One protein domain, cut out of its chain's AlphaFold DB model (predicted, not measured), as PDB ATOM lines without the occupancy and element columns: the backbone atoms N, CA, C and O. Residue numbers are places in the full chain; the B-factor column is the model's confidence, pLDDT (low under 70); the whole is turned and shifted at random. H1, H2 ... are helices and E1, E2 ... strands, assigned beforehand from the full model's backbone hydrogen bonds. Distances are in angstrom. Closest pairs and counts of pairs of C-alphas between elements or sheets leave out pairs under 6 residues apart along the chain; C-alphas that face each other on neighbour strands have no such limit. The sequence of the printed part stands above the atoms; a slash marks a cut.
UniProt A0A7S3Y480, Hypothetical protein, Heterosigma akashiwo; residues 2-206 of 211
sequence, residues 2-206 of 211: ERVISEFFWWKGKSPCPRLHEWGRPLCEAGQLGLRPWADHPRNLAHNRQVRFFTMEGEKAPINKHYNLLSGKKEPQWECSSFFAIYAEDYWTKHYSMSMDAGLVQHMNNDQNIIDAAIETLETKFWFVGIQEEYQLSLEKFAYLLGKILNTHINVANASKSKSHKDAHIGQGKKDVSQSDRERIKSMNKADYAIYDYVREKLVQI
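Overview. This is residues 2 to 206 of the 211 residues of the protein "Hypothetical protein" of Heterosigma akashiwo (UniProt A0A7S3Y480). Two clusters of short, mostly crossed helices make the body: H1, H2 and H3 in one, H4, H7 and H10 in the other. H9 and H10, about perpendicular, make a corner between them; H8 lies near the far part of H10, and a long loop without named elements returns from H8 to H9, while the small strand pair E1 and E2 lies far from the mean of the C-alphas. The printed part has 205 residues with ten named helices and two named strands, in the order H1 H2 H3 H4 E1 E2 H5 H6 H7 H8 H9 H10, and the class is mostly helix. It is compact, with a radius of gyration of the C-alphas of 18.4 A and spans of 52 by 41 by 41 A.

Along the chain. The two-stranded sheet holds E1, residues 66 to 68, and E2, residues 73 to 77. The longest helix by residues is H10, residues 190 to 205, 23.1 A long, ending at C-alpha 205 at (283.022, 304.654, 238.183). H7, residues 112 to 125, is 19.7 A long. H1, residues 2 to 13, begins at C-alpha 2 at (276.555, 286.575, 221.887) and is 16.5 A long, as is H5, residues 85 to 96. H8 is residues 135 to 145, 15.3 A, and H9 residues 179 to 188, 14.3 A. The shorter helices are H2, residues 25 to 33, H3, residues 35 to 40, H4, residues 49 to 55, and H6, residues 104 to 108.

Arrangement. E1 and E2 meet only at a point, where C-alphas 66 and 76 face each other at 5.1 A. H4 touches H7, closest at the C-alphas of Thr 55 and Ala 118, 4.6 A, only just about perpendicular at 72 degrees. H10, with residues 191 to 195 alone, touches H4 at Val 51 and Asp 192, C-alphas 5.5 A apart. H7 and H10 touch at a steep tilt of 38 degrees, the same way, the C-alphas of Ile 115 and Ala 191 being closest at 6.1 A. H8 is close to H10 but not clearly touching: the closest C-alphas, Ser 138 and Leu 203, are 7.2 A apart. H5 and H6 only just touch, with 3 pairs of C-alphas within 8 A, Thr 93 and Leu 104 closest at 7.3 A. H2 and H3 form a helical hairpin, closest at the C-alphas of Ala 30 and Trp 38, 4.7 A. H1 touches H3 at a steep tilt of 66 degrees, opposite ways, the C-alphas of Phe 8 and Leu 35 being closest at 6.6 A. H3 and H9 only just touch, with 3 pairs of C-alphas within 8 A, Arg 36 and Asp 181 closest at 6.5 A. In H1 to H10 every O i to N i+4 pair is within hydrogen-bond range.

Size, cuts and confidence. The C-alphas of Ala 102 and Asn 151, the two farthest apart, are 52.6 A apart. The printed part has no cut. The links H1 to H2 and H8 to H9 are long, with 11 and 33 residues. The mean pLDDT of the printed part is 74.1; residue 11 and residues 13 to 23, 57 to 86 and 149 to 175 are under 70.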
ATOM      1  N   GLU A   2     275.483 287.257 222.647       81.94
ATOM      2  CA  GLU A   2     276.555 286.575 221.887       81.94
ATOM      3  C   GLU A   2     277.017 285.239 222.475       81.94
ATOM      4  O   GLU A   2     277.281 284.292 221.735       81.94
ATOM      5  N   ARG A   3     277.063 285.133 223.806       78.88
ATOM      6  CA  ARG A   3     277.329 283.871 224.507       78.88
ATOM      7  C   ARG A   3     276.336 282.773 224.116       78.88
ATOM      8  O   ARG A   3     276.766 281.686 223.755       78.88
ATOM      9  N   VAL A   4     275.038 283.075 224.148       83.62
ATOM     10  CA  VAL A   4     273.944 282.135 223.839       83.62
ATOM     11  C   VAL A   4     274.029 281.677 222.382       83.62
ATOM     12  O   VAL A   4     273.972 280.485 222.102       83.62
ATOM     13  N   ILE A   5     274.276 282.611 221.456       85.62
ATOM     14  CA  ILE A   5     274.520 282.296 220.039       85.62
ATOM     15  C   ILE A   5     275.754 281.395 219.890       85.62
ATOM     16  O   ILE A   5     275.760 280.439 219.119       85.62
ATOM     17  N   SER A   6     276.821 281.689 220.631       77.56
ATOM     18  CA  SER A   6     278.036 280.878 220.603       77.56
ATOM     19  C   SER A   6     277.807 279.460 221.119       77.56
ATOM     20  O   SER A   6     278.370 278.516 220.573       77.56
ATOM     21  N   GLU A   7     277.000 279.323 222.165       78.56
ATOM     22  CA  GLU A   7     276.627 278.041 222.749       78.56
ATOM     23  C   GLU A   7     275.790 277.224 221.760       78.56
ATOM     24  O   GLU A   7     276.102 276.058 221.540       78.56
ATOM     25  N   PHE A   8     274.845 277.849 221.052       83.81
ATOM     26  CA  PHE A   8     274.124 277.204 219.951       83.81
ATOM     27  C   PHE A   8     275.068 276.612 218.892       83.81
ATOM     28  O   PHE A   8     274.933 275.443 218.536       83.81
ATOM     29  N   PHE A   9     276.051 277.374 218.400       77.94
ATOM     30  CA  PHE A   9     276.982 276.860 217.385       77.94
ATOM     31  C   PHE A   9     277.907 275.764 217.915       77.94
ATOM     32  O   PHE A   9     278.248 274.842 217.173       77.94
ATOM     33  N   TRP A  10     278.261 275.817 219.200       72.69
ATOM     34  CA  TRP A  10     278.957 274.718 219.864       72.69
ATOM     35  C   TRP A  10     278.093 273.448 219.908       72.69
ATOM     36  O   TRP A  10     278.571 272.383 219.519       72.69
ATOM     37  N   TRP A  11     276.816 273.563 220.291       69.00
ATOM     38  CA  TRP A  11     275.854 272.453 220.301       69.00
ATOM     39  C   TRP A  11     275.623 271.874 218.901       69.00
ATOM     40  O   TRP A  11     275.674 270.659 218.716       69.00
ATOM     41  N   LYS A  12     275.430 272.738 217.899       71.50
ATOM     42  CA  LYS A  12     275.196 272.347 216.503       71.50
ATOM     43  C   LYS A  12     276.405 271.633 215.886       71.50
ATOM     44  O   LYS A  12     276.232 270.668 215.147       71.50
ATOM     45  N   GLY A  13     277.626 272.084 216.188       64.25
ATOM     46  CA  GLY A  13     278.863 271.513 215.640       64.25
ATOM     47  C   GLY A  13     279.270 270.154 216.228       64.25
ATOM     48  O   GLY A  13     280.115 269.472 215.657       64.25
ATOM     49  N   LYS A  14     278.679 269.733 217.354       59.28
ATOM     50  CA  LYS A  14     279.066 268.535 218.128       59.28
ATOM     51  C   LYS A  14     278.264 267.257 217.785       59.28
ATOM     52  O   LYS A  14     278.101 266.401 218.647       59.28
ATOM     53  N   SER A  15     277.778 267.109 216.550       48.88
ATOM     54  CA  SER A  15     276.920 265.996 216.077       48.88
ATOM     55  C   SER A  15     277.336 264.573 216.546       48.88
ATOM     56  O   SER A  15     278.538 264.295 216.569       48.88
ATOM     57  N   PRO A  16     276.414 263.616 216.832       55.72
ATOM     58  CA  PRO A  16     274.956 263.723 216.945       55.72
ATOM     59  C   PRO A  16     274.456 263.682 218.412       55.72
ATOM     60  O   PRO A  16     275.188 263.338 219.344       55.72
ATOM     61  N   CYS A  17     273.149 263.912 218.605       56.56
ATOM     62  CA  CYS A  17     272.459 263.909 219.903       56.56
ATOM     63  C   CYS A  17     272.486 262.612 220.764       56.56
ATOM     64  O   CYS A  17     272.259 262.741 221.970       56.56
ATOM     65  N   PRO A  18     272.738 261.373 220.272       49.72
ATOM     66  CA  PRO A  18     272.472 260.166 221.065       49.72
ATOM     67  C   PRO A  18     273.431 259.934 222.241       49.72
ATOM     68  O   PRO A  18     273.154 259.072 223.067       49.72
ATOM     69  N   ARG A  19     274.537 260.687 222.353       51.50
ATOM     70  CA  ARG A  19     275.469 260.601 223.499       51.50
ATOM     71  C   ARG A  19     275.144 261.564 224.640       51.50
ATOM     72  O   ARG A  19     275.842 261.571 225.650       51.50
ATOM     73  N   LEU A  20     274.128 262.401 224.473       58.94
ATOM     74  CA  LEU A  20     273.689 263.308 225.520       58.94
ATOM     75  C   LEU A  20     272.788 262.552 226.492       58.94
ATOM     76  O   LEU A  20     271.960 261.738 226.079       58.94
ATOM     77  N   HIS A  21     272.938 262.861 227.778       63.19
ATOM     78  CA  HIS A  21     271.982 262.472 228.813       63.19
ATOM     79  C   HIS A  21     270.550 262.825 228.367       63.19
ATOM     80  O   HIS A  21     270.372 263.815 227.653       63.19
ATOM     81  N   GLU A  22     269.536 262.063 228.801       67.12
ATOM     82  CA  GLU A  22     268.117 262.252 228.418       67.12
ATOM     83  C   GLU A  22     267.660 263.711 228.515       67.12
ATOM     84  O   GLU A  22     266.904 264.204 227.684       67.12
ATOM     85  N   TRP A  23     268.211 264.426 229.491       67.12
ATOM     86  CA  TRP A  23     268.004 265.850 229.691       67.12
ATOM     87  C   TRP A  23     268.346 266.723 228.467       67.12
ATOM     88  O   TRP A  23     267.565 267.597 228.093       67.12
ATOM     89  N   GLY A  24     269.508 266.497 227.845       72.00
ATOM     90  CA  GLY A  24     270.048 267.342 226.774       72.00
ATOM     91  C   GLY A  24     269.563 266.965 225.375       72.00
ATOM     92  O   GLY A  24     269.788 267.721 224.429       72.00
ATOM     93  N   ARG A  25     268.900 265.812 225.228       78.94
ATOM     94  CA  ARG A  25     268.408 265.328 223.933       78.94
ATOM     95  C   ARG A  25     267.355 266.266 223.315       78.94
ATOM     96  O   ARG A  25     267.605 266.685 222.187       78.94
ATOM     97  N   PRO A  26     266.288 266.695 224.022       83.19
ATOM     98  CA  PRO A  26     265.300 267.623 223.458       83.19
ATOM     99  C   PRO A  26     265.909 268.960 223.016       83.19
ATOM    100  O   PRO A  26     265.601 269.476 221.943       83.19
ATOM    101  N   LEU A  27     266.850 269.497 223.802       81.12
ATOM    102  CA  LEU A  27     267.548 270.734 223.456       81.12
ATOM    103  C   LEU A  27     268.430 270.548 222.210       81.12
ATOM    104  O   LEU A  27     268.477 271.420 221.348       81.12
ATOM    105  N   CYS A  28     269.107 269.406 222.080       79.69
ATOM    106  CA  CYS A  28     269.886 269.077 220.887       79.69
ATOM    107  C   CYS A  28     269.007 268.931 219.638       79.69
ATOM    108  O   CYS A  28     269.358 269.476 218.592       79.69
ATOM    109  N   GLU A  29     267.860 268.256 219.752       84.75
ATOM    110  CA  GLU A  29     266.868 268.117 218.680       84.75
ATOM    111  C   GLU A  29     266.345 269.488 218.229       84.75
ATOM    112  O   GLU A  29     266.366 269.789 217.036       84.75
ATOM    113  N   ALA A  30     266.009 270.375 219.171       87.75
ATOM    114  CA  ALA A  30     265.654 271.760 218.866       87.75
ATOM    115  C   ALA A  30     266.799 272.515 218.158       87.75
ATOM    116  O   ALA A  30     266.563 273.273 217.218       87.75
ATOM    117  N   GLY A  31     268.052 272.250 218.543       85.69
ATOM    118  CA  GLY A  31     269.256 272.761 217.880       85.69
ATOM    119  C   GLY A  31     269.385 272.364 216.410       85.69
ATOM    120  O   GLY A  31     269.853 273.169 215.601       85.69
ATOM    121  N   GLN A  32     268.933 271.160 216.044       83.75
ATOM    122  CA  GLN A  32     268.909 270.711 214.646       83.75
ATOM    123  C   GLN A  32     267.873 271.475 213.811       83.75
ATOM    124  O   GLN A  32     268.085 271.675 212.617       83.75
ATOM    125  N   LEU A  33     266.789 271.946 214.436       87.94
ATOM    126  CA  LEU A  33     265.750 272.743 213.777       87.94
ATOM    127  C   LEU A  33     266.163 274.210 213.574       87.94
ATOM    128  O   LEU A  33     265.611 274.893 212.715       87.94
ATOM    129  N   GLY A  34     267.141 274.705 214.340       87.94
ATOM    130  CA  GLY A  34     267.721 276.037 214.177       87.94
ATOM    131  C   GLY A  34     267.909 276.791 215.492       87.94
ATOM    132  O   GLY A  34     267.588 276.299 216.572       87.94
ATOM    133  N   LEU A  35     268.428 278.022 215.401       89.00
ATOM    134  CA  LEU A  35     268.704 278.854 216.578       89.00
ATOM    135  C   LEU A  35     267.428 279.187 217.351       89.00
ATOM    136  O   LEU A  35     267.440 279.147 218.576       89.00
ATOM    137  N   ARG A  36     266.341 279.523 216.650       91.12
ATOM    138  CA  ARG A  36     265.104 279.974 217.291       91.12
ATOM    139  C   ARG A  36     264.434 278.870 218.123       91.12
ATOM    140  O   ARG A  36     264.246 279.112 219.313       91.12
ATOM    141  N   PRO A  37     264.175 277.656 217.591       91.50
ATOM    142  CA  PRO A  37     263.671 276.546 218.404       91.50
ATOM    143  C   PRO A  37     264.592 276.191 219.574       91.50
ATOM    144  O   PRO A  37     264.111 275.886 220.658       91.50
ATOM    145  N   TRP A  38     265.914 276.262 219.381       90.25
ATOM    146  CA  TRP A  38     266.885 276.006 220.446       90.25
ATOM    147  C   TRP A  38     266.853 277.064 221.552       90.25
ATOM    148  O   TRP A  38     266.863 276.722 222.732       90.25
ATOM    149  N   ALA A  39     266.811 278.347 221.187       90.38
ATOM    150  CA  ALA A  39     266.736 279.462 222.127       90.38
ATOM    151  C   ALA A  39     265.421 279.432 222.919       90.38
ATOM    152  O   ALA A  39     265.438 279.559 224.135       90.38
ATOM    153  N   ASP A  40     264.296 279.187 222.246       90.88
ATOM    154  CA  ASP A  40     262.977 279.138 222.886       90.88
ATOM    155  C   ASP A  40     262.738 277.862 223.710       90.88
ATOM    156  O   ASP A  40     261.756 277.786 224.450       90.88
ATOM    157  N   HIS A  41     263.614 276.859 223.606       89.31
ATOM    158  CA  HIS A  41     263.427 275.598 224.306       89.31
ATOM    159  C   HIS A  41     263.472 275.808 225.834       89.31
ATOM    160  O   HIS A  41     264.467 276.336 226.339       89.31
ATOM    161  N   PRO A  42     262.479 275.326 226.609       85.00
ATOM    162  CA  PRO A  42     262.410 275.563 228.054       85.00
ATOM    163  C   PRO A  42     263.669 275.119 228.794       85.00
ATOM    164  O   PRO A  42     264.167 275.821 229.660       85.00
ATOM    165  N   ARG A  43     264.255 273.988 228.392       80.88
ATOM    166  CA  ARG A  43     265.493 273.440 228.977       80.88
ATOM    167  C   ARG A  43     266.778 274.168 228.570       80.88
ATOM    168  O   ARG A  43     267.868 273.707 228.899       80.88
ATOM    169  N   ASN A  44     266.701 275.278 227.840       83.56
ATOM    170  CA  ASN A  44     267.888 276.026 227.459       83.56
ATOM    171  C   ASN A  44     268.465 276.800 228.655       83.56
ATOM    172  O   ASN A  44     268.079 277.929 228.962       83.56
ATOM    173  N   LEU A  45     269.454 276.200 229.317       77.56
ATOM    174  CA  LEU A  45     270.147 276.814 230.448       77.56
ATOM    175  C   LEU A  45     271.246 277.802 230.026       77.56
ATOM    176  O   LEU A  45     272.038 278.208 230.876       77.56
ATOM    177  N   ALA A  46     271.321 278.213 228.761       81.31
ATOM    178  CA  ALA A  46     272.164 279.341 228.375       81.31
ATOM    179  C   ALA A  46     271.578 280.673 228.877       81.31
ATOM    180  O   ALA A  46     272.329 281.620 229.112       81.31
ATOM    181  N   HIS A  47     270.254 280.739 229.064       87.81
ATOM    182  CA  HIS A  47     269.550 281.935 229.524       87.81
ATOM    183  C   HIS A  47     269.774 282.211 231.008       87.81
ATOM    184  O   HIS A  47     269.719 281.281 231.808       87.81
ATOM    185  N   ASN A  48     269.976 283.470 231.402       87.25
ATOM    186  CA  ASN A  48     270.071 283.864 232.817       87.25
ATOM    187  C   ASN A  48     271.137 283.070 233.593       87.25
ATOM    188  O   ASN A  48     270.933 282.656 234.736       87.25
ATOM    189  N   ARG A  49     272.241 282.705 232.937       82.88
ATOM    190  CA  ARG A  49     273.239 281.809 233.532       82.88
ATOM    191  C   ARG A  49     274.099 282.535 234.562       82.88
ATOM    192  O   ARG A  49     274.536 281.878 235.499       82.88
ATOM    193  N   GLN A  50     274.336 283.839 234.403       83.12
ATOM    194  CA  GLN A  50     275.112 284.619 235.371       83.12
ATOM    195  C   GLN A  50     274.305 284.905 236.635       83.12
ATOM    196  O   GLN A  50     274.792 284.593 237.717       83.12
ATOM    197  N   VAL A  51     273.060 285.386 236.518       87.06
ATOM    198  CA  VAL A  51     272.189 285.589 237.692       87.06
ATOM    199  C   VAL A  51     272.040 284.290 238.463       87.06
ATOM    200  O   VAL A  51     272.324 284.244 239.650       87.06
ATOM    201  N   ARG A  52     271.763 283.176 237.773       82.88
ATOM    202  CA  ARG A  52     271.638 281.881 238.442       82.88
ATOM    203  C   ARG A  52     272.929 281.458 239.133       82.88
ATOM    204  O   ARG A  52     272.857 280.833 240.176       82.88
ATOM    205  N   PHE A  53     274.089 281.773 238.564       79.00
ATOM    206  CA  PHE A  53     275.374 281.457 239.181       79.00
ATOM    207  C   PHE A  53     275.632 282.300 240.435       79.00
ATOM    208  O   PHE A  53     276.027 281.747 241.456       79.00
ATOM    209  N   PHE A  54     275.381 283.610 240.380       80.94
ATOM    210  CA  PHE A  54     275.638 284.512 241.504       80.94
ATOM    211  C   PHE A  54     274.593 284.399 242.619       80.94
ATOM    212  O   PHE A  54     274.943 284.574 243.774       80.94
ATOM    213  N   THR A  55     273.346 284.031 242.319       81.25
ATOM    214  CA  THR A  55     272.311 283.819 243.346       81.25
ATOM    215  C   THR A  55     272.420 282.453 244.043       81.25
ATOM    216  O   THR A  55     271.838 282.239 245.104       81.25
ATOM    217  N   MET A  56     273.119 281.478 243.453       73.81
ATOM    218  CA  MET A  56     273.289 280.159 244.071       73.81
ATOM    219  C   MET A  56     274.239 280.248 245.274       73.81
ATOM    220  O   MET A  56     275.459 280.228 245.116       73.81
ATOM    221  N   GLU A  57     273.686 280.268 246.485       60.09
ATOM    222  CA  GLU A  57     274.466 280.280 247.725       60.09
ATOM    223  C   GLU A  57     274.426 278.953 248.511       60.09
ATOM    224  O   GLU A  57     273.476 278.169 248.441       60.09
ATOM    225  N   GLY A  58     275.469 278.723 249.320       50.25
ATOM    226  CA  GLY A  58     275.524 277.678 250.350       50.25
ATOM    227  C   GLY A  58     275.970 276.285 249.880       50.25
ATOM    228  O   GLY A  58     276.278 276.051 248.715       50.25
ATOM    229  N   GLU A  59     275.978 275.311 250.803       44.78
ATOM    230  CA  GLU A  59     276.357 273.899 250.552       44.78
ATOM    231  C   GLU A  59     275.492 273.178 249.496       44.78
ATOM    232  O   GLU A  59     275.814 272.064 249.066       44.78
ATOM    233  N   LYS A  60     274.374 273.803 249.108       48.50
ATOM    234  CA  LYS A  60     273.389 273.313 248.136       48.50
ATOM    235  C   LYS A  60     273.560 273.931 246.745       48.50
ATOM    236  O   LYS A  60     272.852 273.514 245.830       48.50
ATOM    237  N   ALA A  61     274.483 274.879 246.569       51.88
ATOM    238  CA  ALA A  61     274.827 275.391 245.254       51.88
ATOM    239  C   ALA A  61     275.468 274.260 244.416       51.88
ATOM    240  O   ALA A  61     276.462 273.664 244.847       51.88
ATOM    241  N   PRO A  62     274.962 273.965 243.203       49.19
ATOM    242  CA  PRO A  62     275.505 272.919 242.328       49.19
ATOM    243  C   PRO A  62     276.934 273.210 241.835       49.19
ATOM    244  O   PRO A  62     277.545 272.376 241.173       49.19
ATOM    245  N   ILE A  63     277.464 274.387 242.173       49.06
ATOM    246  CA  ILE A  63     278.781 274.902 241.801       49.06
ATOM    247  C   ILE A  63     279.909 274.184 242.575       49.06
ATOM    248  O   ILE A  63     281.026 274.097 242.077       49.06
ATOM    249  N   ASN A  64     279.626 273.603 243.751       40.03
ATOM    250  CA  ASN A  64     280.668 273.080 244.653       40.03
ATOM    251  C   ASN A  64     280.912 271.567 244.613       40.03
ATOM    252  O   ASN A  64     281.727 271.062 245.386       40.03
ATOM    253  N   LYS A  65     280.222 270.803 243.761       45.38
ATOM    254  CA  LYS A  65     280.369 269.338 243.750       45.38
ATOM    255  C   LYS A  65     280.408 268.796 242.330       45.38
ATOM    256  O   LYS A  65     279.446 268.193 241.860       45.38
ATOM    257  N   HIS A  66     281.547 268.943 241.655       42.78
ATOM    258  CA  HIS A  66     281.831 268.015 240.568       42.78
ATOM    259  C   HIS A  66     282.013 266.627 241.153       42.78
ATOM    260  O   HIS A  66     283.038 266.333 241.758       42.78
ATOM    261  N   TYR A  67     281.071 265.739 240.889       46.28
ATOM    262  CA  TYR A  67     281.427 264.337 240.798       46.28
ATOM    263  C   TYR A  67     281.879 264.111 239.367       46.28
ATOM    264  O   TYR A  67     281.105 264.303 238.428       46.28
ATOM    265  N   ASN A  68     283.139 263.730 239.181       41.91
ATOM    266  CA  ASN A  68     283.570 263.208 237.898       41.91
ATOM    267  C   ASN A  68     282.885 261.844 237.706       41.91
ATOM    268  O   ASN A  68     283.418 260.794 238.060       41.91
ATOM    269  N   LEU A  69     281.658 261.875 237.178       43.47
ATOM    270  CA  LEU A  69     280.847 260.686 236.912       43.47
ATOM    271  C   LEU A  69     281.529 259.741 235.905       43.47
ATOM    272  O   LEU A  69     281.170 258.573 235.836       43.47
ATOM    273  N   LEU A  70     282.532 260.225 235.159       41.09
ATOM    274  CA  LEU A  70     283.288 259.447 234.177       41.09
ATOM    275  C   LEU A  70     284.518 258.743 234.769       41.09
ATOM    276  O   LEU A  70     284.994 257.780 234.176       41.09
ATOM    277  N   SER A  71     285.039 259.180 235.922       47.94
ATOM    278  CA  SER A  71     286.215 258.558 236.552       47.94
ATOM    279  C   SER A  71     285.871 257.565 237.664       47.94
ATOM    280  O   SER A  71     286.772 256.933 238.212       47.94
ATOM    281  N   GLY A  72     284.591 257.440 238.035       47.66
ATOM    282  CA  GLY A  72     284.141 256.597 239.151       47.66
ATOM    283  C   GLY A  72     284.635 257.063 240.529       47.66
ATOM    284  O   GLY A  72     284.334 256.425 241.539       47.66
ATOM    285  N   LYS A  73     285.378 258.175 240.601       45.22
ATOM    286  CA  LYS A  73     285.921 258.714 241.848       45.22
ATOM    287  C   LYS A  73     284.949 259.727 242.444       45.22
ATOM    288  O   LYS A  73     284.598 260.719 241.811       45.22
ATOM    289  N   LYS A  74     284.549 259.496 243.697       50.22
ATOM    290  CA  LYS A  74     283.717 260.406 244.506       50.22
ATOM    291  C   LYS A  74     284.506 261.602 245.062       50.22
ATOM    292  O   LYS A  74     284.239 262.044 246.175       50.22
ATOM    293  N   GLU A  75     285.494 262.099 244.331       44.09
ATOM    294  CA  GLU A  75     286.285 263.242 244.781       44.09
ATOM    295  C   GLU A  75     285.738 264.521 244.140       44.09
ATOM    296  O   GLU A  75     285.661 264.582 242.909       44.09
ATOM    297  N   PRO A  76     285.334 265.524 244.945       44.06
ATOM    298  CA  PRO A  76     284.889 266.805 244.425       44.06
ATOM    299  C   PRO A  76     286.049 267.490 243.699       44.06
ATOM    300  O   PRO A  76     287.024 267.901 244.328       44.06
ATOM    301  N   GLN A  77     285.960 267.605 242.373       42.03
ATOM    302  CA  GLN A  77     286.887 268.445 241.615       42.03
ATOM    303  C   GLN A  77     286.351 269.877 241.578       42.03
ATOM    304  O   GLN A  77     285.253 270.152 241.109       42.03
ATOM    305  N   TRP A  78     287.115 270.809 242.122       39.91
ATOM    306  CA  TRP A  78     286.765 272.221 242.089       39.91
ATOM    307  C   TRP A  78     287.175 272.769 240.723       39.91
ATOM    308  O   TRP A  78     288.312 273.201 240.550       39.91
ATOM    309  N   GLU A  79     286.297 272.706 239.720       39.91
ATOM    310  CA  GLU A  79     286.535 273.454 238.485       39.91
ATOM    311  C   GLU A  79     285.894 274.830 238.618       39.91
ATOM    312  O   GLU A  79     284.679 274.976 238.773       39.91
ATOM    313  N   CYS A  80     286.721 275.868 238.532       35.06
ATOM    314  CA  CYS A  80     286.240 277.229 238.390       35.06
ATOM    315  C   CYS A  80     285.364 277.282 237.126       35.06
ATOM    316  O   CYS A  80     285.897 277.186 236.023       35.06
ATOM    317  N   SER A  81     284.043 277.448 237.280       39.94
ATOM    318  CA  SER A  81     283.037 277.725 236.229       39.94
ATOM    319  C   SER A  81     282.309 276.569 235.522       39.94
ATOM    320  O   SER A  81     281.652 276.817 234.502       39.94
ATOM    321  N   SER A  82     282.309 275.335 236.035       45.66
ATOM    322  CA  SER A  82     281.393 274.346 235.451       45.66
ATOM    323  C   SER A  82     279.968 274.508 235.996       45.66
ATOM    324  O   SER A  82     279.722 274.682 237.187       45.66
ATOM    325  N   PHE A  83     279.009 274.494 235.077       54.22
ATOM    326  CA  PHE A  83     277.588 274.590 235.366       54.22
ATOM    327  C   PHE A  83     276.976 273.239 235.007       54.22
ATOM    328  O   PHE A  83     276.835 272.919 233.825       54.22
ATOM    329  N   PHE A  84     276.645 272.428 236.012       59.78
ATOM    330  CA  PHE A  84     275.950 271.166 235.781       59.78
ATOM    331  C   PHE A  84     274.461 271.420 235.589       59.78
ATOM    332  O   PHE A  84     273.736 271.721 236.534       59.78
ATOM    333  N   ALA A  85     274.021 271.257 234.343       65.38
ATOM    334  CA  ALA A  85     272.656 271.511 233.907       65.38
ATOM    335  C   ALA A  85     271.580 270.853 234.790       65.38
ATOM    336  O   ALA A  85     270.637 271.520 235.201       65.38
ATOM    337  N   ILE A  86     271.768 269.571 235.120       66.06
ATOM    338  CA  ILE A  86     270.809 268.764 235.890       66.06
ATOM    339  C   ILE A  86     270.640 269.326 237.306       66.06
ATOM    340  O   ILE A  86     269.534 269.647 237.720       66.06
ATOM    341  N   TYR A  87     271.740 269.536 238.032       70.38
ATOM    342  CA  TYR A  87     271.652 270.047 239.400       70.38
ATOM    343  C   TYR A  87     271.153 271.494 239.461       70.38
ATOM    344  O   TYR A  87     270.496 271.880 240.427       70.38
ATOM    345  N   ALA A  88     271.458 272.302 238.441       72.31
ATOM    346  CA  ALA A  88     270.903 273.643 238.331       72.31
ATOM    347  C   ALA A  88     269.378 273.603 238.149       72.31
ATOM    348  O   ALA A  88     268.679 274.364 238.811       72.31
ATOM    349  N   GLU A  89     268.855 272.720 237.294       76.31
ATOM    350  CA  GLU A  89     267.408 272.544 237.142       76.31
ATOM    351  C   GLU A  89     266.748 272.075 238.439       76.31
ATOM    352  O   GLU A  89     265.772 272.695 238.859       76.31
ATOM    353  N   ASP A  90     267.282 271.039 239.091       78.12
ATOM    354  CA  ASP A  90     266.720 270.508 240.340       78.12
ATOM    355  C   ASP A  90     266.640 271.590 241.422       78.12
ATOM    356  O   ASP A  90     265.619 271.747 242.099       78.12
ATOM    357  N   TYR A  91     267.717 272.369 241.565       81.12
ATOM    358  CA  TYR A  91     267.786 273.468 242.520       81.12
ATOM    359  C   TYR A  91     266.688 274.503 242.261       81.12
ATOM    360  O   TYR A  91     265.916 274.828 243.165       81.12
ATOM    361  N   TRP A  92     266.591 275.005 241.028       83.50
ATOM    362  CA  TRP A  92     265.652 276.076 240.700       83.50
ATOM    363  C   TRP A  92     264.207 275.607 240.656       83.50
ATOM    364  O   TRP A  92     263.318 276.336 241.094       83.50
ATOM    365  N   THR A  93     263.980 274.373 240.212       86.12
ATOM    366  CA  THR A  93     262.657 273.752 240.242       86.12
ATOM    367  C   THR A  93     262.152 273.644 241.670       86.12
ATOM    368  O   THR A  93     261.002 273.981 241.946       86.12
ATOM    369  N   LYS A  94     263.021 273.244 242.606       86.00
ATOM    370  CA  LYS A  94     262.690 273.202 244.030       86.00
ATOM    371  C   LYS A  94     262.495 274.596 244.628       86.00
ATOM    372  O   LYS A  94     261.567 274.780 245.406       86.00
ATOM    373  N   HIS A  95     263.357 275.552 244.283       85.88
ATOM    374  CA  HIS A  95     263.286 276.923 244.793       85.88
ATOM    375  C   HIS A  95     261.951 277.593 244.441       85.88
ATOM    376  O   HIS A  95     261.300 278.160 245.310       85.88
ATOM    377  N   TYR A  96     261.514 277.459 243.187       88.38
ATOM    378  CA  TYR A  96     260.288 278.086 242.689       88.38
ATOM    379  C   TYR A  96     259.055 277.180 242.724       88.38
ATOM    380  O   TYR A  96     257.966 277.618 242.364       88.38
ATOM    381  N   SER A  97     259.208 275.913 243.126       91.19
ATOM    382  CA  SER A  97     258.164 274.886 242.995       91.19
ATOM    383  C   SER A  97     257.566 274.831 241.575       91.19
ATOM    384  O   SER A  97     256.357 274.690 241.402       91.19
ATOM    385  N   MET A  98     258.416 274.980 240.551       91.06
ATOM    386  CA  MET A  98     258.022 275.147 239.146       91.06
ATOM    387  C   MET A  98     259.046 274.494 238.212       91.06
ATOM    388  O   MET A  98     260.234 274.768 238.318       91.06
ATOM    389  N   SER A  99     258.604 273.659 237.272       88.50
ATOM    390  CA  SER A  99     259.504 273.016 236.302       88.50
ATOM    391  C   SER A  99     259.921 273.959 235.167       88.50
ATOM    392  O   SER A  99     259.257 274.963 234.894       88.50
ATOM    393  N   MET A 100     260.991 273.607 234.442       83.81
ATOM    394  CA  MET A 100     261.411 274.338 233.234       83.81
ATOM    395  C   MET A 100     260.264 274.446 232.221       83.81
ATOM    396  O   MET A 100     259.968 275.539 231.739       83.81
ATOM    397  N   ASP A 101     259.580 273.327 231.966       85.44
ATOM    398  CA  ASP A 101     258.469 273.231 231.013       85.44
ATOM    399  C   ASP A 101     257.237 274.053 231.457       85.44
ATOM    400  O   ASP A 101     256.455 274.488 230.617       85.44
ATOM    401  N   ALA A 102     257.093 274.338 232.758       89.38
ATOM    402  CA  ALA A 102     256.041 275.199 233.308       89.38
ATOM    403  C   ALA A 102     256.361 276.708 233.246       89.38
ATOM    404  O   ALA A 102     255.550 277.523 233.682       89.38
ATOM    405  N   GLY A 103     257.516 277.103 232.696       88.06
ATOM    406  CA  GLY A 103     257.870 278.512 232.499       88.06
ATOM    407  C   GLY A 103     258.862 279.086 233.513       88.06
ATOM    408  O   GLY A 103     258.930 280.309 233.656       88.06
ATOM    409  N   LEU A 104     259.676 278.247 234.166       87.44
ATOM    410  CA  LEU A 104     260.679 278.673 235.155       87.44
ATOM    411  C   LEU A 104     261.567 279.835 234.679       87.44
ATOM    412  O   LEU A 104     261.774 280.804 235.404       87.44
ATOM    413  N   VAL A 105     262.057 279.780 233.435       84.06
ATOM    414  CA  VAL A 105     262.919 280.832 232.855       84.06
ATOM    415  C   VAL A 105     262.177 282.167 232.735       84.06
ATOM    416  O   VAL A 105     262.753 283.226 232.985       84.06
ATOM    417  N   GLN A 106     260.895 282.129 232.366       88.06
ATOM    418  CA  GLN A 106     260.060 283.326 232.286       88.06
ATOM    419  C   GLN A 106     259.784 283.889 233.682       88.06
ATOM    420  O   GLN A 106     259.804 285.106 233.854       88.06
ATOM    421  N   HIS A 107     259.561 283.022 234.672       90.50
ATOM    422  CA  HIS A 107     259.377 283.432 236.060       90.50
ATOM    423  C   HIS A 107     260.627 284.150 236.594       90.50
ATOM    424  O   HIS A 107     260.529 285.291 237.032       90.50
ATOM    425  N   MET A 108     261.813 283.559 236.412       88.44
ATOM    426  CA  MET A 108     263.097 284.172 236.784       88.44
ATOM    427  C   MET A 108     263.334 285.539 236.130       88.44
ATOM    428  O   MET A 108     263.815 286.456 236.778       88.44
ATOM    429  N   ASN A 109     262.983 285.713 234.850       88.94
ATOM    430  CA  ASN A 109     263.134 287.009 234.165       88.94
ATOM    431  C   ASN A 109     262.301 288.145 234.787       88.94
ATOM    432  O   ASN A 109     262.538 289.316 234.479       88.94
ATOM    433  N   ASN A 110     261.309 287.808 235.611       89.81
ATOM    434  CA  ASN A 110     260.432 288.762 236.280       89.81
ATOM    435  C   ASN A 110     260.637 288.798 237.800       89.81
ATOM    436  O   ASN A 110     259.946 289.557 238.473       89.81
ATOM    437  N   ASP A 111     261.572 288.012 238.331       92.25
ATOM    438  CA  ASP A 111     261.874 287.980 239.754       92.25
ATOM    439  C   ASP A 111     263.016 288.952 240.071       92.25
ATOM    440  O   ASP A 111     264.180 288.708 239.754       92.25
ATOM    441  N   GLN A 112     262.673 290.083 240.688       93.62
ATOM    442  CA  GLN A 112     263.660 291.085 241.083       93.62
ATOM    443  C   GLN A 112     264.548 290.590 242.234       93.62
ATOM    444  O   GLN A 112     265.723 290.946 242.286       93.62
ATOM    445  N   ASN A 113     264.049 289.694 243.094       92.00
ATOM    446  CA  ASN A 113     264.795 289.239 244.268       92.00
ATOM    447  C   ASN A 113     266.060 288.467 243.874       92.00
ATOM    448  O   ASN A 113     267.084 288.591 244.539       92.00
ATOM    449  N   ILE A 114     266.024 287.684 242.788       90.62
ATOM    450  CA  ILE A 114     267.230 286.976 242.331       90.62
ATOM    451  C   ILE A 114     268.271 287.916 241.731       90.62
ATOM    452  O   ILE A 114     269.464 287.641 241.853       90.62
ATOM    453  N   ILE A 115     267.835 289.009 241.099       92.25
ATOM    454  CA  ILE A 115     268.732 290.037 240.565       92.25
ATOM    455  C   ILE A 115     269.406 290.746 241.738       92.25
ATOM    456  O   ILE A 115     270.631 290.842 241.757       92.25
ATOM    457  N   ASP A 116     268.624 291.151 242.738       93.31
ATOM    458  CA  ASP A 116     269.125 291.835 243.930       93.31
ATOM    459  C   ASP A 116     270.095 290.940 244.717       93.31
ATOM    460  O   ASP A 116     271.198 291.369 245.041       93.31
ATOM    461  N   ALA A 117     269.757 289.662 244.919       89.81
ATOM    462  CA  ALA A 117     270.639 288.696 245.579       89.81
ATOM    463  C   ALA A 117     271.938 288.431 244.793       89.81
ATOM    464  O   ALA A 117     273.010 288.243 245.374       89.81
ATOM    465  N   ALA A 118     271.871 288.419 243.459       90.00
ATOM    466  CA  ALA A 118     273.069 288.307 242.635       90.00
ATOM    467  C   ALA A 118     273.952 289.559 242.744       90.00
ATOM    468  O   ALA A 118     275.171 289.430 242.833       90.00
ATOM    469  N   ILE A 119     273.353 290.753 242.763       92.50
ATOM    470  CA  ILE A 119     274.068 292.018 242.973       92.50
ATOM    471  C   ILE A 119     274.725 292.039 244.357       92.50
ATOM    472  O   ILE A 119     275.919 292.317 244.446       92.50
ATOM    473  N   GLU A 120     273.996 291.663 245.409       90.75
ATOM    474  CA  GLU A 120     274.533 291.545 246.769       90.75
ATOM    475  C   GLU A 120     275.730 290.589 246.807       90.75
ATOM    476  O   GLU A 120     276.772 290.899 247.386       90.75
ATOM    477  N   THR A 121     275.634 289.446 246.125       87.38
ATOM    478  CA  THR A 121     276.757 288.509 246.007       87.38
ATOM    479  C   THR A 121     277.963 289.145 245.317       87.38
ATOM    480  O   THR A 121     279.095 288.969 245.778       87.38
ATOM    481  N   LEU A 122     277.750 289.894 244.230       87.81
ATOM    482  CA  LEU A 122     278.823 290.609 243.537       87.81
ATOM    483  C   LEU A 122     279.490 291.657 244.434       87.81
ATOM    484  O   LEU A 122     280.709 291.774 244.397       87.81
ATOM    485  N   GLU A 123     278.725 292.381 245.253       88.62
ATOM    486  CA  GLU A 123     279.260 293.401 246.165       88.62
ATOM    487  C   GLU A 123     279.992 292.807 247.374       88.62
ATOM    488  O   GLU A 123     280.994 293.360 247.827       88.62
ATOM    489  N   THR A 124     279.503 291.688 247.908       84.44
ATOM    490  CA  THR A 124     279.979 291.150 249.192       84.44
ATOM    491  C   THR A 124     281.055 290.079 249.050       84.44
ATOM    492  O   THR A 124     281.883 289.927 249.950       84.44
ATOM    493  N   LYS A 125     281.069 289.323 247.941       82.56
ATOM    494  CA  LYS A 125     281.973 288.168 247.764       82.56
ATOM    495  C   LYS A 125     283.070 288.384 246.735       82.56
ATOM    496  O   LYS A 125     284.067 287.660 246.764       82.56
ATOM    497  N   PHE A 126     282.916 289.346 245.829       84.12
ATOM    498  CA  PHE A 126     283.892 289.604 244.777       84.12
ATOM    499  C   PHE A 126     284.608 290.927 245.021       84.12
ATOM    500  O   PHE A 126     283.992 291.977 245.139       84.12
ATOM    501  N   TRP A 127     285.941 290.883 245.045       86.25
ATOM    502  CA  TRP A 127     286.748 292.099 245.160       86.25
ATOM    503  C   TRP A 127     286.744 292.933 243.868       86.25
ATOM    504  O   TRP A 127     286.809 294.157 243.909       86.25
ATOM    505  N   PHE A 128     286.676 292.270 242.710       89.38
ATOM    506  CA  PHE A 128     286.638 292.915 241.402       89.38
ATOM    507  C   PHE A 128     285.902 292.037 240.388       89.38
ATOM    508  O   PHE A 128     286.063 290.814 240.383       89.38
ATOM    509  N   VAL A 129     285.146 292.673 239.493       89.81
ATOM    510  CA  VAL A 129     284.414 292.021 238.404       89.81
ATOM    511  C   VAL A 129     284.731 292.758 237.105       89.81
ATOM    512  O   VAL A 129     284.490 293.956 236.990       89.81
ATOM    513  N   GLY A 130     285.295 292.043 236.132       88.75
ATOM    514  CA  GLY A 130     285.613 292.579 234.809       88.75
ATOM    515  C   GLY A 130     284.587 292.178 233.751       88.75
ATOM    516  O   GLY A 130     283.883 291.179 233.897       88.75
ATOM    517  N   ILE A 131     284.557 292.929 232.652       87.12
ATOM    518  CA  ILE A 131     283.719 292.660 231.481       87.12
ATOM    519  C   ILE A 131     284.607 292.170 230.339       87.12
ATOM    520  O   ILE A 131     285.600 292.805 229.985       87.12
ATOM    521  N   GLN A 132     284.248 291.032 229.743       82.94
ATOM    522  CA  GLN A 132     285.044 290.409 228.684       82.94
ATOM    523  C   GLN A 132     285.106 291.282 227.421       82.94
ATOM    524  O   GLN A 132     286.157 291.387 226.791       82.94
ATOM    525  N   GLU A 133     283.994 291.909 227.047       79.19
ATOM    526  CA  GLU A 133     283.895 292.821 225.906       79.19
ATOM    527  C   GLU A 133     284.709 294.109 226.120       79.19
ATOM    528  O   GLU A 133     285.211 294.689 225.160       79.19
ATOM    529  N   GLU A 134     284.905 294.512 227.378       84.38
ATOM    530  CA  GLU A 134     285.691 295.676 227.799       84.38
ATOM    531  C   GLU A 134     286.982 295.220 228.511       84.38
ATOM    532  O   GLU A 134     287.390 295.781 229.528       84.38
ATOM    533  N   TYR A 135     287.625 294.162 227.999       83.50
ATOM    534  CA  TYR A 135     288.758 293.498 228.662       83.50
ATOM    535  C   TYR A 135     289.903 294.456 229.015       83.50
ATOM    536  O   TYR A 135     290.415 294.422 230.131       83.50
ATOM    537  N   GLN A 136     290.289 295.325 228.076       82.06
ATOM    538  CA  GLN A 136     291.366 296.293 228.288       82.06
ATOM    539  C   GLN A 136     291.021 297.273 229.417       82.06
ATOM    540  O   GLN A 136     291.802 297.423 230.352       82.06
ATOM    541  N   LEU A 137     289.820 297.859 229.375       85.81
ATOM    542  CA  LEU A 137     289.329 298.742 230.432       85.81
ATOM    543  C   LEU A 137     289.281 298.008 231.777       85.81
ATOM    544  O   LEU A 137     289.739 298.531 232.786       85.81
ATOM    545  N   SER A 138     288.786 296.770 231.786       90.00
ATOM    546  CA  SER A 138     288.718 295.938 232.990       90.00
ATOM    547  C   SER A 138     290.098 295.708 233.604       90.00
ATOM    548  O   SER A 138     290.255 295.830 234.817       90.00
ATOM    549  N   LEU A 139     291.115 295.428 232.784       86.38
ATOM    550  CA  LEU A 139     292.494 295.303 233.258       86.38
ATOM    551  C   LEU A 139     293.033 296.622 233.819       86.38
ATOM    552  O   LEU A 139     293.678 296.609 234.865       86.38
ATOM    553  N   GLU A 140     292.765 297.746 233.157       85.06
ATOM    554  CA  GLU A 140     293.180 299.074 233.622       85.06
ATOM    555  C   GLU A 140     292.573 299.416 234.985       85.06
ATOM    556  O   GLU A 140     293.305 299.807 235.896       85.06
ATOM    557  N   LYS A 141     291.263 299.195 235.162       89.06
ATOM    558  CA  LYS A 141     290.586 299.393 236.455       89.06
ATOM    559  C   LYS A 141     291.143 298.466 237.531       89.06
ATOM    560  O   LYS A 141     291.415 298.904 238.645       89.06
ATOM    561  N   PHE A 142     291.361 297.198 237.193       89.56
ATOM    562  CA  PHE A 142     291.948 296.224 238.109       89.56
ATOM    563  C   PHE A 142     293.354 296.635 238.566       89.56
ATOM    564  O   PHE A 142     293.665 296.581 239.754       89.56
ATOM    565  N   ALA A 143     294.208 297.083 237.643       85.56
ATOM    566  CA  ALA A 143     295.552 297.537 237.980       85.56
ATOM    567  C   ALA A 143     295.539 298.803 238.840       85.56
ATOM    568  O   ALA A 143     296.296 298.866 239.810       85.56
ATOM    569  N   TYR A 144     294.642 299.750 238.541       86.62
ATOM    570  CA  TYR A 144     294.435 300.940 239.365       86.62
ATOM    571  C   TYR A 144     294.093 300.565 240.815       86.62
ATOM    572  O   TYR A 144     294.746 301.040 241.741       86.62
ATOM    573  N   LEU A 145     293.144 299.642 241.018       87.81
ATOM    574  CA  LEU A 145     292.761 299.160 242.352       87.81
ATOM    575  C   LEU A 145     293.900 298.443 243.095       87.81
ATOM    576  O   LEU A 145     293.939 298.457 244.322       87.81
ATOM    577  N   LEU A 146     294.847 297.838 242.371       86.81
ATOM    578  CA  LEU A 146     296.061 297.252 242.951       86.81
ATOM    579  C   LEU A 146     297.173 298.277 243.231       86.81
ATOM    580  O   LEU A 146     298.239 297.882 243.705       86.81
ATOM    581  N   GLY A 147     296.981 299.556 242.892       81.19
ATOM    582  CA  GLY A 147     298.037 300.570 242.944       81.19
ATOM    583  C   GLY A 147     299.179 300.295 241.960       81.19
ATOM    584  O   GLY A 147     300.317 300.697 242.195       81.19
ATOM    585  N   LYS A 148     298.904 299.557 240.876       74.75
ATOM    586  CA  LYS A 148     299.892 299.187 239.860       74.75
ATOM    587  C   LYS A 148     299.691 300.014 238.598       74.75
ATOM    588  O   LYS A 148     298.578 300.172 238.109       74.75
ATOM    589  N   ILE A 149     300.796 300.466 238.017       65.44
ATOM    590  CA  ILE A 149     300.803 301.005 236.658       65.44
ATOM    591  C   ILE A 149     300.916 299.814 235.704       65.44
ATOM    592  O   ILE A 149     301.880 299.048 235.760       65.44
ATOM    593  N   LEU A 150     299.916 299.624 234.845       63.78
ATOM    594  CA  LEU A 150     300.028 298.689 233.730       63.78
ATOM    595  C   LEU A 150     300.967 299.303 232.690       63.78
ATOM    596  O   LEU A 150     300.616 300.288 232.052       63.78
ATOM    597  N   ASN A 151     302.138 298.702 232.480       57.03
ATOM    598  CA  ASN A 151     302.933 298.982 231.285       57.03
ATOM    599  C   ASN A 151     302.169 298.417 230.079       57.03
ATOM    600  O   ASN A 151     302.174 297.210 229.818       57.03
ATOM    601  N   THR A 152     301.429 299.283 229.392       52.16
ATOM    602  CA  THR A 152     300.468 298.951 228.334       52.16
ATOM    603  C   THR A 152     301.153 298.518 227.038       52.16
ATOM    604  O   THR A 152     301.192 299.246 226.052       52.16
ATOM    605  N   HIS A 153     301.639 297.276 227.018       49.53
ATOM    606  CA  HIS A 153     301.887 296.499 225.797       49.53
ATOM    607  C   HIS A 153     301.283 295.088 225.890       49.53
ATOM    608  O   HIS A 153     301.783 294.136 225.286       49.53
ATOM    609  N   ILE A 154     300.190 294.917 226.641       53.91
ATOM    610  CA  ILE A 154     299.434 293.663 226.598       53.91
ATOM    611  C   ILE A 154     298.651 293.656 225.283       53.91
ATOM    612  O   ILE A 154     297.563 294.212 225.179       53.91
ATOM    613  N   ASN A 155     299.232 293.039 224.253       46.47
ATOM    614  CA  ASN A 155     298.559 292.777 222.985       46.47
ATOM    615  C   ASN A 155     297.317 291.895 223.228       46.47
ATOM    616  O   ASN A 155     297.395 290.665 223.264       46.47
ATOM    617  N   VAL A 156     296.153 292.540 223.355       49.53
ATOM    618  CA  VAL A 156     294.814 291.939 223.543       49.53
ATOM    619  C   VAL A 156     294.441 290.961 222.416       49.53
ATOM    620  O   VAL A 156     293.558 290.121 222.581       49.53
ATOM    621  N   ALA A 157     295.179 290.969 221.301       44.56
ATOM    622  CA  ALA A 157     294.979 290.100 220.140       44.56
ATOM    623  C   ALA A 157     294.995 288.580 220.440       44.56
ATOM    624  O   ALA A 157     294.598 287.784 219.584       44.56
ATOM    625  N   ASN A 158     295.431 288.151 221.634       41.53
ATOM    626  CA  ASN A 158     295.458 286.740 222.033       41.53
ATOM    627  C   ASN A 158     294.573 286.370 223.241       41.53
ATOM    628  O   ASN A 158     294.374 285.176 223.462       41.53
ATOM    629  N   ALA A 159     294.004 287.324 223.989       42.00
ATOM    630  CA  ALA A 159     293.178 287.016 225.169       42.00
ATOM    631  C   ALA A 159     291.765 286.516 224.805       42.00
ATOM    632  O   ALA A 159     291.156 285.761 225.556       42.00
ATOM    633  N   SER A 160     291.280 286.830 223.599       40.72
ATOM    634  CA  SER A 160     290.045 286.254 223.042       40.72
ATOM    635  C   SER A 160     290.180 284.780 222.630       40.72
ATOM    636  O   SER A 160     289.200 284.155 222.227       40.72
ATOM    637  N   LYS A 161     291.384 284.196 222.722       41.12
ATOM    638  CA  LYS A 161     291.687 282.831 222.271       41.12
ATOM    639  C   LYS A 161     291.723 281.853 223.444       41.12
ATOM    640  O   LYS A 161     292.736 281.177 223.645       41.12
ATOM    641  N   SER A 162     290.631 281.723 224.203       38.41
ATOM    642  CA  SER A 162     290.509 280.556 225.081       38.41
ATOM    643  C   SER A 162     290.582 279.298 224.198       38.41
ATOM    644  O   SER A 162     289.829 279.120 223.237       38.41
ATOM    645  N   LYS A 163     291.591 278.451 224.443       38.78
ATOM    646  CA  LYS A 163     291.872 277.266 223.612       38.78
ATOM    647  C   LYS A 163     290.697 276.279 223.581       38.78
ATOM    648  O   LYS A 163     290.606 275.516 222.628       38.78
ATOM    649  N   SER A 164     289.795 276.320 224.563       39.38
ATOM    650  CA  SER A 164     288.618 275.449 224.657       39.38
ATOM    651  C   SER A 164     287.468 275.834 223.718       39.38
ATOM    652  O   SER A 164     286.623 274.989 223.434       39.38
ATOM    653  N   HIS A 165     287.446 277.065 223.189       43.47
ATOM    654  CA  HIS A 165     286.396 277.538 222.279       43.47
ATOM    655  C   HIS A 165     286.918 277.959 220.892       43.47
ATOM    656  O   HIS A 165     286.170 278.525 220.091       43.47
ATOM    657  N   LYS A 166     288.191 277.665 220.583       40.34
ATOM    658  CA  LYS A 166     288.861 278.062 219.332       40.34
ATOM    659  C   LYS A 166     288.107 277.669 218.064       40.34
ATOM    660  O   LYS A 166     288.073 278.477 217.147       40.34
ATOM    661  N   ASP A 167     287.453 276.513 218.037       43.06
ATOM    662  CA  ASP A 167     286.858 276.001 216.795       43.06
ATOM    663  C   ASP A 167     285.367 276.349 216.643       43.06
ATOM    664  O   ASP A 167     284.844 276.363 215.533       43.06
ATOM    665  N   ALA A 168     284.680 276.721 217.730       44.44
ATOM    666  CA  ALA A 168     283.274 277.152 217.684       44.44
ATOM    667  C   ALA A 168     283.113 278.657 217.386       44.44
ATOM    668  O   ALA A 168     282.030 279.121 217.027       44.44
ATOM    669  N   HIS A 169     284.184 279.441 217.556       46.81
ATOM    670  CA  HIS A 169     284.178 280.892 217.359       46.81
ATOM    671  C   HIS A 169     284.530 281.340 215.933       46.81
ATOM    672  O   HIS A 169     284.342 282.518 215.621       46.81
ATOM    673  N   ILE A 170     284.994 280.439 215.057       45.75
ATOM    674  CA  ILE A 170     285.417 280.775 213.689       45.75
ATOM    675  C   ILE A 170     284.183 280.941 212.784       45.75
ATOM    676  O   ILE A 170     283.795 280.088 211.997       45.75
ATOM    677  N   GLY A 171     283.540 282.097 212.928       46.94
ATOM    678  CA  GLY A 171     283.318 283.014 211.810       46.94
ATOM    679  C   GLY A 171     282.216 282.737 210.786       46.94
ATOM    680  O   GLY A 171     281.851 283.696 210.111       46.94
ATOM    681  N   GLN A 172     281.663 281.528 210.653       48.44
ATOM    682  CA  GLN A 172     280.717 281.260 209.552       48.44
ATOM    683  C   GLN A 172     279.233 281.290 209.947       48.44
ATOM    684  O   GLN A 172     278.419 281.700 209.136       48.44
ATOM    685  N   GLY A 173     278.858 280.958 211.188       51.50
ATOM    686  CA  GLY A 173     277.440 280.930 211.592       51.50
ATOM    687  C   GLY A 173     276.900 282.207 212.253       51.50
ATOM    688  O   GLY A 173     275.708 282.492 212.182       51.50
ATOM    689  N   LYS A 174     277.758 283.000 212.912       58.44
ATOM    690  CA  LYS A 174     277.317 284.144 213.743       58.44
ATOM    691  C   LYS A 174     276.844 285.363 212.943       58.44
ATOM    692  O   LYS A 174     276.138 286.203 213.500       58.44
ATOM    693  N   LYS A 175     277.259 285.479 211.677       58.06
ATOM    694  CA  LYS A 175     276.964 286.639 210.823       58.06
ATOM    695  C   LYS A 175     275.523 286.656 210.301       58.06
ATOM    696  O   LYS A 175     275.020 287.739 210.036       58.06
ATOM    697  N   ASP A 176     274.845 285.508 210.288       70.12
ATOM    698  CA  ASP A 176     273.498 285.361 209.715       70.12
ATOM    699  C   ASP A 176     272.385 285.272 210.777       70.12
ATOM    700  O   ASP A 176     271.262 284.862 210.487       70.12
ATOM    701  N   VAL A 177     272.671 285.636 212.033       84.06
ATOM    702  CA  VAL A 177     271.640 285.652 213.083       84.06
ATOM    703  C   VAL A 177     270.777 286.902 212.947       84.06
ATOM    704  O   VAL A 177     271.277 288.021 213.092       84.06
ATOM    705  N   SER A 178     269.476 286.696 212.730       90.50
ATOM    706  CA  SER A 178     268.504 287.774 212.554       90.50
ATOM    707  C   SER A 178     268.423 288.695 213.780       90.50
ATOM    708  O   SER A 178     268.609 288.275 214.926       90.50
ATOM    709  N   GLN A 179     268.093 289.968 213.548       90.94
ATOM    710  CA  GLN A 179     267.869 290.929 214.630       90.94
ATOM    711  C   GLN A 179     266.710 290.496 215.549       90.94
ATOM    712  O   GLN A 179     266.819 290.613 216.767       90.94
ATOM    713  N   SER A 180     265.658 289.898 214.980       93.44
ATOM    714  CA  SER A 180     264.528 289.336 215.735       93.44
ATOM    715  C   SER A 180     264.965 288.239 216.715       93.44
ATOM    716  O   SER A 180     264.537 288.224 217.870       93.44
ATOM    717  N   ASP A 181     265.878 287.349 216.312       92.06
ATOM    718  CA  ASP A 181     266.394 286.309 217.213       92.06
ATOM    719  C   ASP A 181     267.285 286.893 218.309       92.06
ATOM    720  O   ASP A 181     267.245 286.444 219.455       92.06
ATOM    721  N   ARG A 182     268.060 287.935 217.991       91.62
ATOM    722  CA  ARG A 182     268.878 288.655 218.980       91.62
ATOM    723  C   ARG A 182     268.009 289.323 220.038       91.62
ATOM    724  O   ARG A 182     268.306 289.200 221.227       91.62
ATOM    725  N   GLU A 183     266.935 289.983 219.623       92.56
ATOM    726  CA  GLU A 183     265.954 290.604 220.518       92.56
ATOM    727  C   GLU A 183     265.222 289.565 221.359       92.56
ATOM    728  O   GLU A 183     265.083 289.739 222.573       92.56
ATOM    729  N   ARG A 184     264.848 288.431 220.759       92.19
ATOM    730  CA  ARG A 184     264.253 287.323 221.500       92.19
ATOM    731  C   ARG A 184     265.203 286.796 222.573       92.19
ATOM    732  O   ARG A 184     264.824 286.741 223.743       92.19
ATOM    733  N   ILE A 185     266.449 286.490 222.213       92.56
ATOM    734  CA  ILE A 185     267.465 286.033 223.170       92.56
ATOM    735  C   ILE A 185     267.693 287.090 224.254       92.56
ATOM    736  O   ILE A 185     267.838 286.727 225.420       92.56
ATOM    737  N   LYS A 186     267.709 288.383 223.903       91.62
ATOM    738  CA  LYS A 186     267.819 289.478 224.874       91.62
ATOM    739  C   LYS A 186     266.657 289.453 225.870       91.62
ATOM    740  O   LYS A 186     266.911 289.476 227.067       91.62
ATOM    741  N   SER A 187     265.417 289.317 225.394       91.44
ATOM    742  CA  SER A 187     264.222 289.256 226.250       91.44
ATOM    743  C   SER A 187     264.251 288.080 227.234       91.44
ATOM    744  O   SER A 187     263.850 288.224 228.385       91.44
ATOM    745  N   MET A 188     264.799 286.938 226.809       91.00
ATOM    746  CA  MET A 188     264.935 285.741 227.643       91.00
ATOM    747  C   MET A 188     266.121 285.802 228.617       91.00
ATOM    748  O   MET A 188     266.241 284.925 229.466       91.00
ATOM    749  N   ASN A 189     267.002 286.799 228.486       91.81
ATOM    750  CA  ASN A 189     268.168 287.028 229.347       91.81
ATOM    751  C   ASN A 189     268.029 288.308 230.185       91.81
ATOM    752  O   ASN A 189     269.037 288.916 230.540       91.81
ATOM    753  N   LYS A 190     266.806 288.777 230.447       91.88
ATOM    754  CA  LYS A 190     266.574 290.076 231.090       91.88
ATOM    755  C   LYS A 190     267.317 290.197 232.427       91.88
ATOM    756  O   LYS A 190     267.922 291.235 232.678       91.88
ATOM    757  N   ALA A 191     267.329 289.138 233.238       91.38
ATOM    758  CA  ALA A 191     268.019 289.142 234.527       91.38
ATOM    759  C   ALA A 191     269.556 289.180 234.383       91.38
ATOM    760  O   ALA A 191     270.218 289.942 235.083       91.38
ATOM    761  N   ASP A 192     270.133 288.445 233.420       91.38
ATOM    762  CA  ASP A 192     271.570 288.557 233.105       91.38
ATOM    763  C   ASP A 192     271.939 289.964 232.596       91.38
ATOM    764  O   ASP A 192     273.024 290.458 232.900       91.38
ATOM    765  N   TYR A 193     271.052 290.619 231.835       91.88
ATOM    766  CA  TYR A 193     271.261 291.997 231.379       91.88
ATOM    767  C   TYR A 193     271.269 292.993 232.538       91.88
ATOM    768  O   TYR A 193     272.146 293.847 232.569       91.88
ATOM    769  N   ALA A 194     270.363 292.851 233.508       92.88
ATOM    770  CA  ALA A 194     270.335 293.722 234.681       92.88
ATOM    771  C   ALA A 194     271.661 293.672 235.462       92.88
ATOM    772  O   ALA A 194     272.210 294.709 235.826       92.88
ATOM    773  N   ILE A 195     272.225 292.472 235.646       92.44
ATOM    774  CA  ILE A 195     273.535 292.311 236.294       92.44
ATOM    775  C   ILE A 195     274.662 292.876 235.428       92.44
ATOM    776  O   ILE A 195     275.574 293.513 235.949       92.44
ATOM    777  N   TYR A 196     274.629 292.638 234.114       92.19
ATOM    778  CA  TYR A 196     275.633 293.179 233.199       92.19
ATOM    779  C   TYR A 196     275.670 294.711 233.247       92.19
ATOM    780  O   TYR A 196     276.751 295.287 233.367       92.19
ATOM    781  N   ASP A 197     274.504 295.356 233.188       93.75
ATOM    782  CA  ASP A 197     274.382 296.813 233.234       93.75
ATOM    783  C   ASP A 197     274.895 297.352 234.578       93.75
ATOM    784  O   ASP A 197     275.729 298.256 234.592       93.75
ATOM    785  N   TYR A 198     274.531 296.707 235.690       94.81
ATOM    786  CA  TYR A 198     275.059 297.027 237.017       94.81
ATOM    787  C   TYR A 198     276.598 296.950 237.090       94.81
ATOM    788  O   TYR A 198     277.259 297.895 237.530       94.81
ATOM    789  N   VAL A 199     277.202 295.846 236.627       93.62
ATOM    790  CA  VAL A 199     278.669 295.677 236.624       93.62
ATOM    791  C   VAL A 199     279.330 296.739 235.751       93.62
ATOM    792  O   VAL A 199     280.363 297.295 236.124       93.62
ATOM    793  N   ARG A 200     278.732 297.046 234.598       93.88
ATOM    794  CA  ARG A 200     279.245 298.053 233.672       93.88
ATOM    795  C   ARG A 200     279.228 299.449 234.283       93.88
ATOM    796  O   ARG A 200     280.228 300.157 234.187       93.88
ATOM    797  N   GLU A 201     278.139 299.820 234.947       94.25
ATOM    798  CA  GLU A 201     278.017 301.089 235.668       94.25
ATOM    799  C   GLU A 201     279.056 301.216 236.789       94.25
ATOM    800  O   GLU A 201     279.694 302.260 236.925       94.25
ATOM    801  N   LYS A 202     279.301 300.145 237.553       93.12
ATOM    802  CA  LYS A 202     280.363 300.137 238.572       93.12
ATOM    803  C   LYS A 202     281.758 300.239 237.953       93.12
ATOM    804  O   LYS A 202     282.603 300.969 238.468       93.12
ATOM    805  N   LEU A 203     282.008 299.549 236.838       92.56
ATOM    806  CA  LEU A 203     283.318 299.542 236.186       92.56
ATOM    807  C   LEU A 203     283.729 300.942 235.707       92.56
ATOM    808  O   LEU A 203     284.884 301.337 235.881       92.56
ATOM    809  N   VAL A 204     282.792 301.712 235.140       91.62
ATOM    810  CA  VAL A 204     283.074 303.076 234.658       91.62
ATOM    811  C   VAL A 204     283.308 304.083 235.788       91.62
ATOM    812  O   VAL A 204     283.975 305.090 235.560       91.62
ATOM    813  N   GLN A 205     282.815 303.807 237.000       92.75
ATOM    814  CA  GLN A 205     283.022 304.654 238.183       92.75
ATOM    815  C   GLN A 205     284.423 304.506 238.793       92.75
ATOM    816  O   GLN A 205     284.893 305.414 239.478       92.75
ATOM    817  N   ILE A 206     285.112 303.385 238.550       89.94
ATOM    818  CA  ILE A 206     286.494 303.197 239.009       89.94
ATOM    819  C   ILE A 206     287.395 304.126 238.182       89.94
ATOM    820  O   ILE A 206     287.282 304.123 236.957       89.94
TER     821      ILE A 206